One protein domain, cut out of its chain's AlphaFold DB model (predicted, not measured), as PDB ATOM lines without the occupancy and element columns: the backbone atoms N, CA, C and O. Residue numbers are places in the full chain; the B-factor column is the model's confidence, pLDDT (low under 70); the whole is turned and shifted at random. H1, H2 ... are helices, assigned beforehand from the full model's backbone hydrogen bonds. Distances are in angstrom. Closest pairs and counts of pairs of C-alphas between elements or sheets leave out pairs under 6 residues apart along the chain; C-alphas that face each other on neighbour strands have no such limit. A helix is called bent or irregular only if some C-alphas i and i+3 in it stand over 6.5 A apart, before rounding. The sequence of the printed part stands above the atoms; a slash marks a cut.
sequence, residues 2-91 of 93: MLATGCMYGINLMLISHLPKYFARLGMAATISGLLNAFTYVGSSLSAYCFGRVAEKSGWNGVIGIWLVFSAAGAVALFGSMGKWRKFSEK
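What this domain is: This is residues 2 to 91 of the 93 residues of an uncharacterized protein of Lachnospiraceae bacterium (UniProt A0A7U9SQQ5). Three helical rods follow each other in a zigzag: H2a and H2b, the two arms of one sharply folded helix, make a long narrow V, and the shorter H1 folds back from the start of H2a and diverges from it. The rods meet only near the two turns, so the frame is open and the first part of H1 sticks out with residues 2 to 11. The printed part has 90 residues with two named helices, H1 then H2, and no named strand; the class is all helix. It is loose, with a radius of gyration of the C-alphas of 16.0 A, and spans 50 by 25 by 23 A.

How they stand to each other: H1, residues 2 to 24, and H2a, residues 29 to 57, form a helical hairpin over a tight link of 4 residues. They touch through residues 16 to 23 and 29 to 36 alone; the closest C-alphas, of Pro 20 and Ala 29, are 4.6 A apart. Their tilt is shallow, 29 degrees, opposite ways. H2b, residues 60 to 89, touches H2a with residues 60 to 63 alone, closest at the C-alphas of Phe 51 and Val 63, 6.0 A, at a shallow tilt of 22 degrees, opposite ways. H1 and H2b are only just apart, at 8.4 A. O i to N i+4 pairs within hydrogen-bond range number 14 of 19 in H1, 24 of 25 in H2a and 23 of 26 in H2b.

Where its parts are: H1 begins at C-alpha 2, (81.362, -11.010, -245.258), and measures 31.9 A. H2, residues 29 to 89, was assigned as one helix by its hydrogen bonds but is bent: C-alphas 57 and 60 are 9.3 A apart. H2a measures 41.7 A; H2b measures 41.4 A, has a kink of 38 degrees near residue 83, and ends at C-alpha 89, (97.012, -14.740, -217.077).

The domain as a whole: The C-alphas of Lys 57 and Lys 91, the two farthest apart, are 50.3 A apart. The printed part has no cut. Its mean pLDDT is 73.3, with residues 13 to 33 and 81 to 91 under 70.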
ATOM      1  N   MET A   2      80.608 -12.082-245.945       75.81
ATOM      2  CA  MET A   2      81.362 -11.010-245.258       75.81
ATOM      3  C   MET A   2      81.599 -11.227-243.751       75.81
ATOM      4  O   MET A   2      82.722 -11.075-243.281       75.81
ATOM      5  N   LEU A   3      80.571 -11.646-243.005       72.31
ATOM      6  CA  LEU A   3      80.692 -11.928-241.568       72.31
ATOM      7  C   LEU A   3      81.621 -13.114-241.283       72.31
ATOM      8  O   LEU A   3      82.494 -13.021-240.431       72.31
ATOM      9  N   ALA A   4      81.481 -14.207-242.037       71.56
ATOM     10  CA  ALA A   4      82.314 -15.395-241.867       71.56
ATOM     11  C   ALA A   4      83.793 -15.102-242.177       71.56
ATOM     12  O   ALA A   4      84.674 -15.490-241.411       71.56
ATOM     13  N   THR A   5      84.063 -14.358-243.252       75.25
ATOM     14  CA  THR A   5      85.424 -13.947-243.617       75.25
ATOM     15  C   THR A   5      86.012 -12.976-242.587       75.25
ATOM     16  O   THR A   5      87.175 -13.110-242.217       75.25
ATOM     17  N   GLY A   6      85.203 -12.050-242.060       77.12
ATOM     18  CA  GLY A   6      85.601 -11.147-240.977       77.12
ATOM     19  C   GLY A   6      85.941 -11.888-239.681       77.12
ATOM     20  O   GLY A   6      86.953 -11.589-239.052       77.12
ATOM     21  N   CYS A   7      85.161 -12.910-239.314       74.88
ATOM     22  CA  CYS A   7      85.455 -13.765-238.164       74.88
ATOM     23  C   CYS A   7      86.756 -14.557-238.352       74.88
ATOM     24  O   CYS A   7      87.586 -14.574-237.446       74.88
ATOM     25  N   MET A   8      86.972 -15.168-239.525       72.19
ATOM     26  CA  MET A   8      88.228 -15.868-239.835       72.19
ATOM     27  C   MET A   8      89.438 -14.932-239.740       72.19
ATOM     28  O   MET A   8      90.453 -15.294-239.144       72.19
ATOM     29  N   TYR A   9      89.311 -13.714-240.267       74.12
ATOM     30  CA  TYR A   9      90.356 -12.698-240.186       74.12
ATOM     31  C   TYR A   9      90.618 -12.256-238.738       74.12
ATOM     32  O   TYR A   9      91.768 -12.187-238.309       74.12
ATOM     33  N   GLY A  10      89.563 -12.042-237.949       72.44
ATOM     34  CA  GLY A  10      89.670 -11.710-236.528       72.44
ATOM     35  C   GLY A  10      90.368 -12.798-235.707       72.44
ATOM     36  O   GLY A  10      91.233 -12.483-234.891       72.44
ATOM     37  N   ILE A  11      90.059 -14.076-235.961       71.56
ATOM     38  CA  ILE A  11      90.740 -15.212-235.320       71.56
ATOM     39  C   ILE A  11      92.224 -15.208-235.684       71.56
ATOM     40  O   ILE A  11      93.066 -15.337-234.799       71.56
ATOM     41  N   ASN A  12      92.552 -15.019-236.964       71.56
ATOM     42  CA  ASN A  12      93.932 -14.990-237.440       71.56
ATOM     43  C   ASN A  12      94.733 -13.854-236.768       71.56
ATOM     44  O   ASN A  12      95.819 -14.096-236.245       71.56
ATOM     45  N   LEU A  13      94.144 -12.657-236.652       66.75
ATOM     46  CA  LEU A  13      94.724 -11.526-235.919       66.75
ATOM     47  C   LEU A  13      94.873 -11.797-234.413       66.75
ATOM     48  O   LEU A  13      95.902 -11.463-233.828       66.75
ATOM     49  N   MET A  14      93.889 -12.417-233.759       69.75
ATOM     50  CA  MET A  14      94.005 -12.775-232.340       69.75
ATOM     51  C   MET A  14      95.132 -13.789-232.104       69.75
ATOM     52  O   MET A  14      95.941 -13.611-231.190       69.75
ATOM     53  N   LEU A  15      95.222 -14.818-232.951       64.25
ATOM     54  CA  LEU A  15      96.202 -15.897-232.830       64.25
ATOM     55  C   LEU A  15      97.631 -15.450-233.171       64.25
ATOM     56  O   LEU A  15      98.576 -15.912-232.542       64.25
ATOM     57  N   ILE A  16      97.798 -14.550-234.144       63.69
ATOM     58  CA  ILE A  16      99.117 -14.110-234.628       63.69
ATOM     59  C   ILE A  16      99.579 -12.816-233.951       63.69
ATOM     60  O   ILE A  16     100.777 -12.594-233.808       63.69
ATOM     61  N   SER A  17      98.671 -11.946-233.510       62.75
ATOM     62  CA  SER A  17      99.043 -10.636-232.954       62.75
ATOM     63  C   SER A  17      98.783 -10.491-231.457       62.75
ATOM     64  O   SER A  17      99.476  -9.706-230.815       62.75
ATOM     65  N   HIS A  18      97.816 -11.209-230.876       59.22
ATOM     66  CA  HIS A  18      97.538 -11.142-229.433       59.22
ATOM     67  C   HIS A  18      98.193 -12.291-228.665       59.22
ATOM     68  O   HIS A  18      98.852 -12.049-227.655       59.22
ATOM     69  N   LEU A  19      98.091 -13.523-229.171       63.22
ATOM     70  CA  LEU A  19      98.684 -14.699-228.531       63.22
ATOM     71  C   LEU A  19     100.205 -14.563-228.333       63.22
ATOM     72  O   LEU A  19     100.683 -14.835-227.228       63.22
ATOM     73  N   PRO A  20     100.988 -14.062-229.314       56.19
ATOM     74  CA  PRO A  20     102.426 -13.940-229.131       56.19
ATOM     75  C   PRO A  20     102.816 -12.825-228.170       56.19
ATOM     76  O   PRO A  20     103.928 -12.872-227.676       56.19
ATOM     77  N   LYS A  21     101.943 -11.858-227.837       59.34
ATOM     78  CA  LYS A  21     102.258 -10.818-226.836       59.34
ATOM     79  C   LYS A  21     102.412 -11.399-225.432       59.34
ATOM     80  O   LYS A  21     103.310 -10.991-224.703       59.34
ATOM     81  N   TYR A  22     101.611 -12.405-225.085       61.06
ATOM     82  CA  TYR A  22     101.739 -13.111-223.807       61.06
ATOM     83  C   TYR A  22     103.030 -13.942-223.730       61.06
ATOM     84  O   TYR A  22     103.647 -14.030-222.673       61.06
ATOM     85  N   PHE A  23     103.492 -14.481-224.863       55.97
ATOM     86  CA  PHE A  23     104.765 -15.205-224.969       55.97
ATOM     87  C   PHE A  23     105.962 -14.319-225.355       55.97
ATOM     88  O   PHE A  23     107.106 -14.767-225.286       55.97
ATOM     89  N   ALA A  24     105.738 -13.053-225.714       54.25
ATOM     90  CA  ALA A  24     106.787 -12.069-225.973       54.25
ATOM     91  C   ALA A  24     107.532 -11.738-224.682       54.25
ATOM     92  O   ALA A  24     108.750 -11.593-224.702       54.25
ATOM     93  N   ARG A  25     106.821 -11.750-223.546       55.28
ATOM     94  CA  ARG A  25     107.414 -11.644-222.206       55.28
ATOM     95  C   ARG A  25     108.343 -12.826-221.870       55.28
ATOM     96  O   ARG A  25     109.194 -12.693-221.003       55.28
ATOM     97  N   LEU A  26     108.209 -13.950-222.586       57.50
ATOM     98  CA  LEU A  26     109.051 -15.153-222.496       57.50
ATOM     99  C   LEU A  26     110.103 -15.241-223.628       57.50
ATOM    100  O   LEU A  26     110.823 -16.230-223.710       57.50
ATOM    101  N   GLY A  27     110.184 -14.250-224.529       58.16
ATOM    102  CA  GLY A  27     111.148 -14.216-225.641       58.16
ATOM    103  C   GLY A  27     110.849 -15.154-226.825       58.16
ATOM    104  O   GLY A  27     111.615 -15.188-227.782       58.16
ATOM    105  N   MET A  28     109.731 -15.892-226.811       60.84
ATOM    106  CA  MET A  28     109.415 -16.946-227.799       60.84
ATOM    107  C   MET A  28     108.328 -16.565-228.821       60.84
ATOM    108  O   MET A  28     107.819 -17.421-229.550       60.84
ATOM    109  N   ALA A  29     107.959 -15.285-228.900       61.69
ATOM    110  CA  ALA A  29     106.880 -14.807-229.769       61.69
ATOM    111  C   ALA A  29     107.084 -15.156-231.258       61.69
ATOM    112  O   ALA A  29     106.132 -15.552-231.933       61.69
ATOM    113  N   ALA A  30     108.320 -15.059-231.758       61.03
ATOM    114  CA  ALA A  30     108.648 -15.355-233.153       61.03
ATOM    115  C   ALA A  30     108.501 -16.850-233.488       61.03
ATOM    116  O   ALA A  30     107.956 -17.193-234.533       61.03
ATOM    117  N   THR A  31     108.913 -17.743-232.582       67.00
ATOM    118  CA  THR A  31     108.822 -19.197-232.777       67.00
ATOM    119  C   THR A  31     107.371 -19.674-232.788       67.00
ATOM    120  O   THR A  31     106.994 -20.463-233.648       67.00
ATOM    121  N   ILE A  32     106.537 -19.166-231.873       67.88
ATOM    122  CA  ILE A  32     105.114 -19.536-231.802       67.88
ATOM    123  C   ILE A  32     104.358 -19.014-233.027       67.88
ATOM    124  O   ILE A  32     103.594 -19.763-233.633       67.88
ATOM    125  N   SER A  33     104.615 -17.768-233.433       67.81
ATOM    126  CA  SER A  33     104.027 -17.195-234.648       67.81
ATOM    127  C   SER A  33     104.461 -17.958-235.908       67.81
ATOM    128  O   SER A  33     103.622 -18.347-236.721       67.81
ATOM    129  N   GLY A  34     105.757 -18.268-236.036       70.81
ATOM    130  CA  GLY A  34     106.295 -19.046-237.154       70.81
ATOM    131  C   GLY A  34     105.708 -20.459-237.240       70.81
ATOM    132  O   GLY A  34     105.322 -20.898-238.322       70.81
ATOM    133  N   LEU A  35     105.568 -21.145-236.103       77.44
ATOM    134  CA  LEU A  35     104.987 -22.486-236.032       77.44
ATOM    135  C   LEU A  35     103.494 -22.489-236.401       77.44
ATOM    136  O   LEU A  35     103.058 -23.317-237.199       77.44
ATOM    137  N   LEU A  36     102.718 -21.542-235.862       74.56
ATOM    138  CA  LEU A  36     101.299 -21.368-236.200       74.56
ATOM    139  C   LEU A  36     101.103 -21.095-237.694       74.56
ATOM    140  O   LEU A  36     100.195 -21.650-238.319       74.56
ATOM    141  N   ASN A  37     101.976 -20.276-238.279       77.19
ATOM    142  CA  ASN A  37     101.936 -19.972-239.700       77.19
ATOM    143  C   ASN A  37     102.242 -21.223-240.542       77.19
ATOM    144  O   ASN A  37     101.484 -21.557-241.450       77.19
ATOM    145  N   ALA A  38     103.286 -21.980-240.187       81.31
ATOM    146  CA  ALA A  38     103.629 -23.230-240.864       81.31
ATOM    147  C   ALA A  38     102.470 -24.244-240.830       81.31
ATOM    148  O   ALA A  38     102.094 -24.784-241.872       81.31
ATOM    149  N   PHE A  39     101.838 -24.443-239.668       80.81
ATOM    150  CA  PHE A  39     100.658 -25.303-239.558       80.81
ATOM    151  C   PHE A  39      99.481 -24.807-240.398       80.81
ATOM    152  O   PHE A  39      98.780 -25.622-240.994       80.81
ATOM    153  N   THR A  40      99.280 -23.492-240.496       80.12
ATOM    154  CA  THR A  40      98.225 -22.915-241.342       80.12
ATOM    155  C   THR A  40      98.461 -23.231-242.816       80.12
ATOM    156  O   THR A  40      97.531 -23.653-243.501       80.12
ATOM    157  N   TYR A  41      99.695 -23.100-243.305       81.56
ATOM    158  CA  TYR A  41     100.032 -23.428-244.695       81.56
ATOM    159  C   TYR A  41      99.900 -24.925-244.993       81.56
ATOM    160  O   TYR A  41      99.272 -25.297-245.987       81.56
ATOM    161  N   VAL A  42     100.418 -25.787-244.113       84.31
ATOM    162  CA  VAL A  42     100.289 -27.249-244.250       84.31
ATOM    163  C   VAL A  42      98.816 -27.664-244.211       84.31
ATOM    164  O   VAL A  42      98.350 -28.406-245.077       84.31
ATOM    165  N   GLY A  43      98.057 -27.131-243.252       81.94
ATOM    166  CA  GLY A  43      96.627 -27.379-243.117       81.94
ATOM    167  C   GLY A  43      95.829 -26.882-244.320       81.94
ATOM    168  O   GLY A  43      94.925 -27.580-244.769       81.94
ATOM    169  N   SER A  44      96.182 -25.729-244.890       81.56
ATOM    170  CA  SER A  44      95.518 -25.180-246.081       81.56
ATOM    171  C   SER A  44      95.763 -26.046-247.314       81.56
ATOM    172  O   SER A  44      94.824 -26.324-248.059       81.56
ATOM    173  N   SER A  45      96.993 -26.536-247.498       84.00
ATOM    174  CA  SER A  45      97.335 -27.459-248.587       84.00
ATOM    175  C   SER A  45      96.555 -28.773-248.476       84.00
ATOM    176  O   SER A  45      95.907 -29.200-249.435       84.00
ATOM    177  N   LEU A  46      96.521 -29.367-247.278       85.38
ATOM    178  CA  LEU A  46      95.767 -30.595-247.026       85.38
ATOM    179  C   LEU A  46      94.252 -30.385-247.179       85.38
ATOM    180  O   LEU A  46      93.559 -31.225-247.751       85.38
ATOM    181  N   SER A  47      93.741 -29.249-246.704       84.50
ATOM    182  CA  SER A  47      92.321 -28.898-246.782       84.50
ATOM    183  C   SER A  47      91.867 -28.704-248.223       84.50
ATOM    184  O   SER A  47      90.808 -29.206-248.586       84.50
ATOM    185  N   ALA A  48      92.671 -28.052-249.066       83.12
ATOM    186  CA  ALA A  48      92.360 -27.894-250.486       83.12
ATOM    187  C   ALA A  48      92.194 -29.257-251.182       83.12
ATOM    188  O   ALA A  48      91.228 -29.462-251.918       83.12
ATOM    189  N   TYR A  49      93.076 -30.217-250.879       84.69
ATOM    190  CA  TYR A  49      92.976 -31.579-251.402       84.69
ATOM    191  C   TYR A  49      91.747 -32.331-250.859       84.69
ATOM    192  O   TYR A  49      90.968 -32.896-251.632       84.69
ATOM    193  N   CYS A  50      91.533 -32.306-249.540       81.88
ATOM    194  CA  CYS A  50      90.390 -32.959-248.896       81.88
ATOM    195  C   CYS A  50      89.048 -32.393-249.381       81.88
ATOM    196  O   CYS A  50      88.147 -33.162-249.711       81.88
ATOM    197  N   PHE A  51      88.907 -31.069-249.459       82.62
ATOM    198  CA  PHE A  51      87.671 -30.430-249.909       82.62
ATOM    199  C   PHE A  51      87.408 -30.680-251.388       82.62
ATOM    200  O   PHE A  51      86.267 -30.973-251.728       82.62
ATOM    201  N   GLY A  52      88.436 -30.659-252.246       81.75
ATOM    202  CA  GLY A  52      88.284 -31.017-253.659       81.75
ATOM    203  C   GLY A  52      87.755 -32.442-253.829       81.75
ATOM    204  O   GLY A  52      86.750 -32.668-254.501       81.75
ATOM    205  N   ARG A  53      88.353 -33.401-253.113       80.75
ATOM    206  CA  ARG A  53      87.965 -34.814-253.201       80.75
ATOM    207  C   ARG A  53      86.585 -35.112-252.609       80.75
ATOM    208  O   ARG A  53      85.880 -35.991-253.106       80.75
ATOM    209  N   VAL A  54      86.195 -34.406-251.548       80.50
ATOM    210  CA  VAL A  54      84.856 -34.526-250.947       80.50
ATOM    211  C   VAL A  54      83.798 -33.841-251.816       80.50
ATOM    212  O   VAL A  54      82.707 -34.391-251.968       80.50
ATOM    213  N   ALA A  55      84.121 -32.699-252.428       82.06
ATOM    214  CA  ALA A  55      83.220 -31.983-253.326       82.06
ATOM    215  C   ALA A  55      82.867 -32.813-254.568       82.06
ATOM    216  O   ALA A  55      81.697 -32.856-254.943       82.06
ATOM    217  N   GLU A  56      83.834 -33.525-255.159       80.38
ATOM    218  CA  GLU A  56      83.579 -34.402-256.314       80.38
ATOM    219  C   GLU A  56      82.668 -35.590-255.981       80.38
ATOM    220  O   GLU A  56      81.828 -35.968-256.794       80.38
ATOM    221  N   LYS A  57      82.813 -36.196-254.794       77.31
ATOM    222  CA  LYS A  57      82.046 -37.399-254.424       77.31
ATOM    223  C   LYS A  57      80.679 -37.113-253.813       77.31
ATOM    224  O   LYS A  57      79.749 -37.877-254.036       77.31
ATOM    225  N   SER A  58      80.581 -36.080-252.980       72.69
ATOM    226  CA  SER A  58      79.419 -35.846-252.113       72.69
ATOM    227  C   SER A  58      78.778 -34.472-252.328       72.69
ATOM    228  O   SER A  58      77.846 -34.109-251.606       72.69
ATOM    229  N   GLY A  59      79.281 -33.701-253.298       78.62
ATOM    230  CA  GLY A  59      78.869 -32.326-253.546       78.62
ATOM    231  C   GLY A  59      79.284 -31.363-252.430       78.62
ATOM    232  O   GLY A  59      79.892 -31.726-251.419       78.62
ATOM    233  N   TRP A  60      78.909 -30.095-252.591       80.94
ATOM    234  CA  TRP A  60      79.241 -29.027-251.642       80.94
ATOM    235  C   TRP A  60      78.624 -29.212-250.248       80.94
ATOM    236  O   TRP A  60      79.192 -28.741-249.265       80.94
ATOM    237  N   ASN A  61      77.521 -29.959-250.129       80.12
ATOM    238  CA  ASN A  61      76.892 -30.246-248.835       80.12
ATOM    239  C   ASN A  61      77.810 -31.054-247.902       80.12
ATOM    240  O   ASN A  61      77.854 -30.779-246.704       80.12
ATOM    241  N   GLY A  62      78.593 -31.999-248.441       79.25
ATOM    242  CA  GLY A  62      79.579 -32.747-247.653       79.25
ATOM    243  C   GLY A  62      80.703 -31.853-247.123       79.25
ATOM    244  O   GLY A  62      81.110 -31.976-245.968       79.25
ATOM    245  N   VAL A  63      81.153 -30.892-247.934       81.69
ATOM    246  CA  VAL A  63      82.180 -29.912-247.544       81.69
ATOM    247  C   VAL A  63      81.677 -29.004-246.416       81.69
ATOM    248  O   VAL A  63      82.383 -28.805-245.429       81.69
ATOM    249  N   ILE A  64      80.433 -28.520-246.512       82.56
ATOM    250  CA  ILE A  64      79.803 -27.694-245.469       82.56
ATOM    251  C   ILE A  64      79.687 -28.474-244.151       82.56
ATOM    252  O   ILE A  64      79.990 -27.929-243.088       82.56
ATOM    253  N   GLY A  65      79.315 -29.757-244.207       83.44
ATOM    254  CA  GLY A  65      79.269 -30.625-243.026       83.44
ATOM    255  C   GLY A  65      80.630 -30.754-242.334       83.44
ATOM    256  O   GLY A  65      80.721 -30.617-241.114       83.44
ATOM    257  N   ILE A  66      81.706 -30.932-243.106       83.62
ATOM    258  CA  ILE A  66      83.073 -30.984-242.567       83.62
ATOM    259  C   ILE A  66      83.443 -29.656-241.900       83.62
ATOM    260  O   ILE A  66      83.957 -29.660-240.782       83.62
ATOM    261  N   TRP A  67      83.150 -28.517-242.532       83.38
ATOM    262  CA  TRP A  67      83.421 -27.204-241.937       83.38
ATOM    263  C   TRP A  67      82.706 -27.012-240.596       83.38
ATOM    264  O   TRP A  67      83.309 -26.493-239.658       83.38
ATOM    265  N   LEU A  68      81.459 -27.479-240.473       83.69
ATOM    266  CA  LEU A  68      80.712 -27.424-239.213       83.69
ATOM    267  C   LEU A  68      81.369 -28.270-238.116       83.69
ATOM    268  O   LEU A  68      81.530 -27.785-236.996       83.69
ATOM    269  N   VAL A  69      81.800 -29.494-238.434       85.88
ATOM    270  CA  VAL A  69      82.488 -30.372-237.472       85.88
ATOM    271  C   VAL A  69      83.804 -29.748-237.005       85.88
ATOM    272  O   VAL A  69      84.062 -29.687-235.802       85.88
ATOM    273  N   PHE A  70      84.611 -29.225-237.930       83.19
ATOM    274  CA  PHE A  70      85.867 -28.552-237.587       83.19
ATOM    275  C   PHE A  70      85.638 -27.285-236.753       83.19
ATOM    276  O   PHE A  70      86.363 -27.052-235.786       83.19
ATOM    277  N   SER A  71      84.607 -26.496-237.067       83.00
ATOM    278  CA  SER A  71      84.243 -25.314-236.279       83.00
ATOM    279  C   SER A  71      83.787 -25.685-234.866       83.00
ATOM    280  O   SER A  71      84.170 -25.018-233.905       83.00
ATOM    281  N   ALA A  72      82.994 -26.750-234.716       85.31
ATOM    282  CA  ALA A  72      82.547 -27.234-233.414       85.31
ATOM    283  C   ALA A  72      83.721 -27.761-232.575       85.31
ATOM    284  O   ALA A  72      83.856 -27.398-231.408       85.31
ATOM    285  N   ALA A  73      84.617 -28.549-233.178       84.75
ATOM    286  CA  ALA A  73      85.821 -29.038-232.513       84.75
ATOM    287  C   ALA A  73      86.734 -27.883-232.060       84.75
ATOM    288  O   ALA A  73      87.205 -27.876-230.921       84.75
ATOM    289  N   GLY A  74      86.928 -26.875-232.918       80.69
ATOM    290  CA  GLY A  74      87.678 -25.663-232.583       80.69
ATOM    291  C   GLY A  74      87.051 -24.884-231.426       80.69
ATOM    292  O   GLY A  74      87.758 -24.482-230.503       80.69
ATOM    293  N   ALA A  75      85.723 -24.736-231.418       81.88
ATOM    294  CA  ALA A  75      85.008 -24.104-230.314       81.88
ATOM    295  C   ALA A  75      85.223 -24.867-228.999       81.88
ATOM    296  O   ALA A  75      85.628 -24.264-228.009       81.88
ATOM    297  N   VAL A  76      85.042 -26.191-228.986       84.50
ATOM    298  CA  VAL A  76      85.259 -27.020-227.785       84.50
ATOM    299  C   VAL A  76      86.695 -26.891-227.267       84.50
ATOM    300  O   VAL A  76      86.901 -26.716-226.065       84.50
ATOM    301  N   ALA A  77      87.688 -26.912-228.160       81.06
ATOM    302  CA  ALA A  77      89.090 -26.741-227.790       81.06
ATOM    303  C   ALA A  77      89.367 -25.360-227.167       81.06
ATOM    304  O   ALA A  77      90.080 -25.270-226.162       81.06
ATOM    305  N   LEU A  78      88.771 -24.294-227.714       75.44
ATOM    306  CA  LEU A  78      88.867 -22.941-227.158       75.44
ATOM    307  C   LEU A  78      88.185 -22.852-225.789       75.44
ATOM    308  O   LEU A  78      88.818 -22.413-224.831       75.44
ATOM    309  N   PHE A  79      86.946 -23.335-225.662       78.50
ATOM    310  CA  PHE A  79      86.210 -23.351-224.394       78.50
ATOM    311  C   PHE A  79      86.953 -24.131-223.301       78.50
ATOM    312  O   PHE A  79      87.078 -23.642-222.177       78.50
ATOM    313  N   GLY A  80      87.534 -25.288-223.630       76.50
ATOM    314  CA  GLY A  80      88.360 -26.061-222.697       76.50
ATOM    315  C   GLY A  80      89.681 -25.374-222.328       76.50
ATOM    316  O   GLY A  80      90.186 -25.540-221.214       76.50
ATOM    317  N   SER A  81      90.235 -24.566-223.234       69.56
ATOM    318  CA  SER A  81      91.494 -23.847-223.014       69.56
ATOM    319  C   SER A  81      91.311 -22.526-222.265       69.56
ATOM    320  O   SER A  81      92.236 -22.108-221.570       69.56
ATOM    321  N   MET A  82      90.125 -21.906-222.304       68.50
ATOM    322  CA  MET A  82      89.832 -20.657-221.582       68.50
ATOM    323  C   MET A  82      90.081 -20.770-220.072       68.50
ATOM    324  O   MET A  82      90.656 -19.862-219.472       68.50
ATOM    325  N   GLY A  83      89.727 -21.901-219.453       64.38
ATOM    326  CA  GLY A  83      89.961 -22.115-218.020       64.38
ATOM    327  C   GLY A  83      91.448 -22.182-217.646       64.38
ATOM    328  O   GLY A  83      91.849 -21.689-216.591       64.38
ATOM    329  N   LYS A  84      92.280 -22.754-218.526       64.56
ATOM    330  CA  LYS A  84      93.742 -22.814-218.349       64.56
ATOM    331  C   LYS A  84      94.399 -21.469-218.665       64.56
ATOM    332  O   LYS A  84      95.315 -21.068-217.956       64.56
ATOM    333  N   TRP A  85      93.890 -20.761-219.672       65.62
ATOM    334  CA  TRP A  85      94.360 -19.435-220.063       65.62
ATOM    335  C   TRP A  85      94.117 -18.392-218.970       65.62
ATOM    336  O   TRP A  85      95.024 -17.637-218.635       65.62
ATOM    337  N   ARG A  86      92.935 -18.403-218.337       61.31
ATOM    338  CA  ARG A  86      92.620 -17.489-217.228       61.31
ATOM    339  C   ARG A  86      93.581 -17.668-216.048       61.31
ATOM    340  O   ARG A  86      94.147 -16.687-215.583       61.31
ATOM    341  N   LYS A  87      93.850 -18.920-215.654       60.41
ATOM    342  CA  LYS A  87      94.824 -19.247-214.595       60.41
ATOM    343  C   LYS A  87      96.266 -18.878-214.951       60.41
ATOM    344  O   LYS A  87      97.066 -18.650-214.053       60.41
ATOM    345  N   PHE A  88      96.621 -18.880-216.235       62.69
ATOM    346  CA  PHE A  88      97.945 -18.462-216.700       62.69
ATOM    347  C   PHE A  88      98.085 -16.934-216.700       62.69
ATOM    348  O   PHE A  88      99.115 -16.427-216.272       62.69
ATOM    349  N   SER A  89      97.036 -16.208-217.103       57.38
ATOM    350  CA  SER A  89      97.012 -14.740-217.077       57.38
ATOM    351  C   SER A  89      97.051 -14.185-215.650       57.38
ATOM    352  O   SER A  89      97.807 -13.257-215.403       57.38
ATOM    353  N   GLU A  90      96.327 -14.794-214.702       57.16
ATOM    354  CA  GLU A  90      96.371 -14.422-213.270       57.16
ATOM    355  C   GLU A  90      97.732 -14.681-212.605       57.16
ATOM    356  O   GLU A  90      97.990 -14.176-211.522       57.16
ATOM    357  N   LYS A  91      98.596 -15.499-213.218       50.62
ATOM    358  CA  LYS A  91      99.931 -15.820-212.690       50.62
ATOM    359  C   LYS A  91     101.036 -14.911-213.240       50.62
ATOM    360  O   LYS A  91     102.187 -15.071-212.842       50.62
TER     361      LYS A  91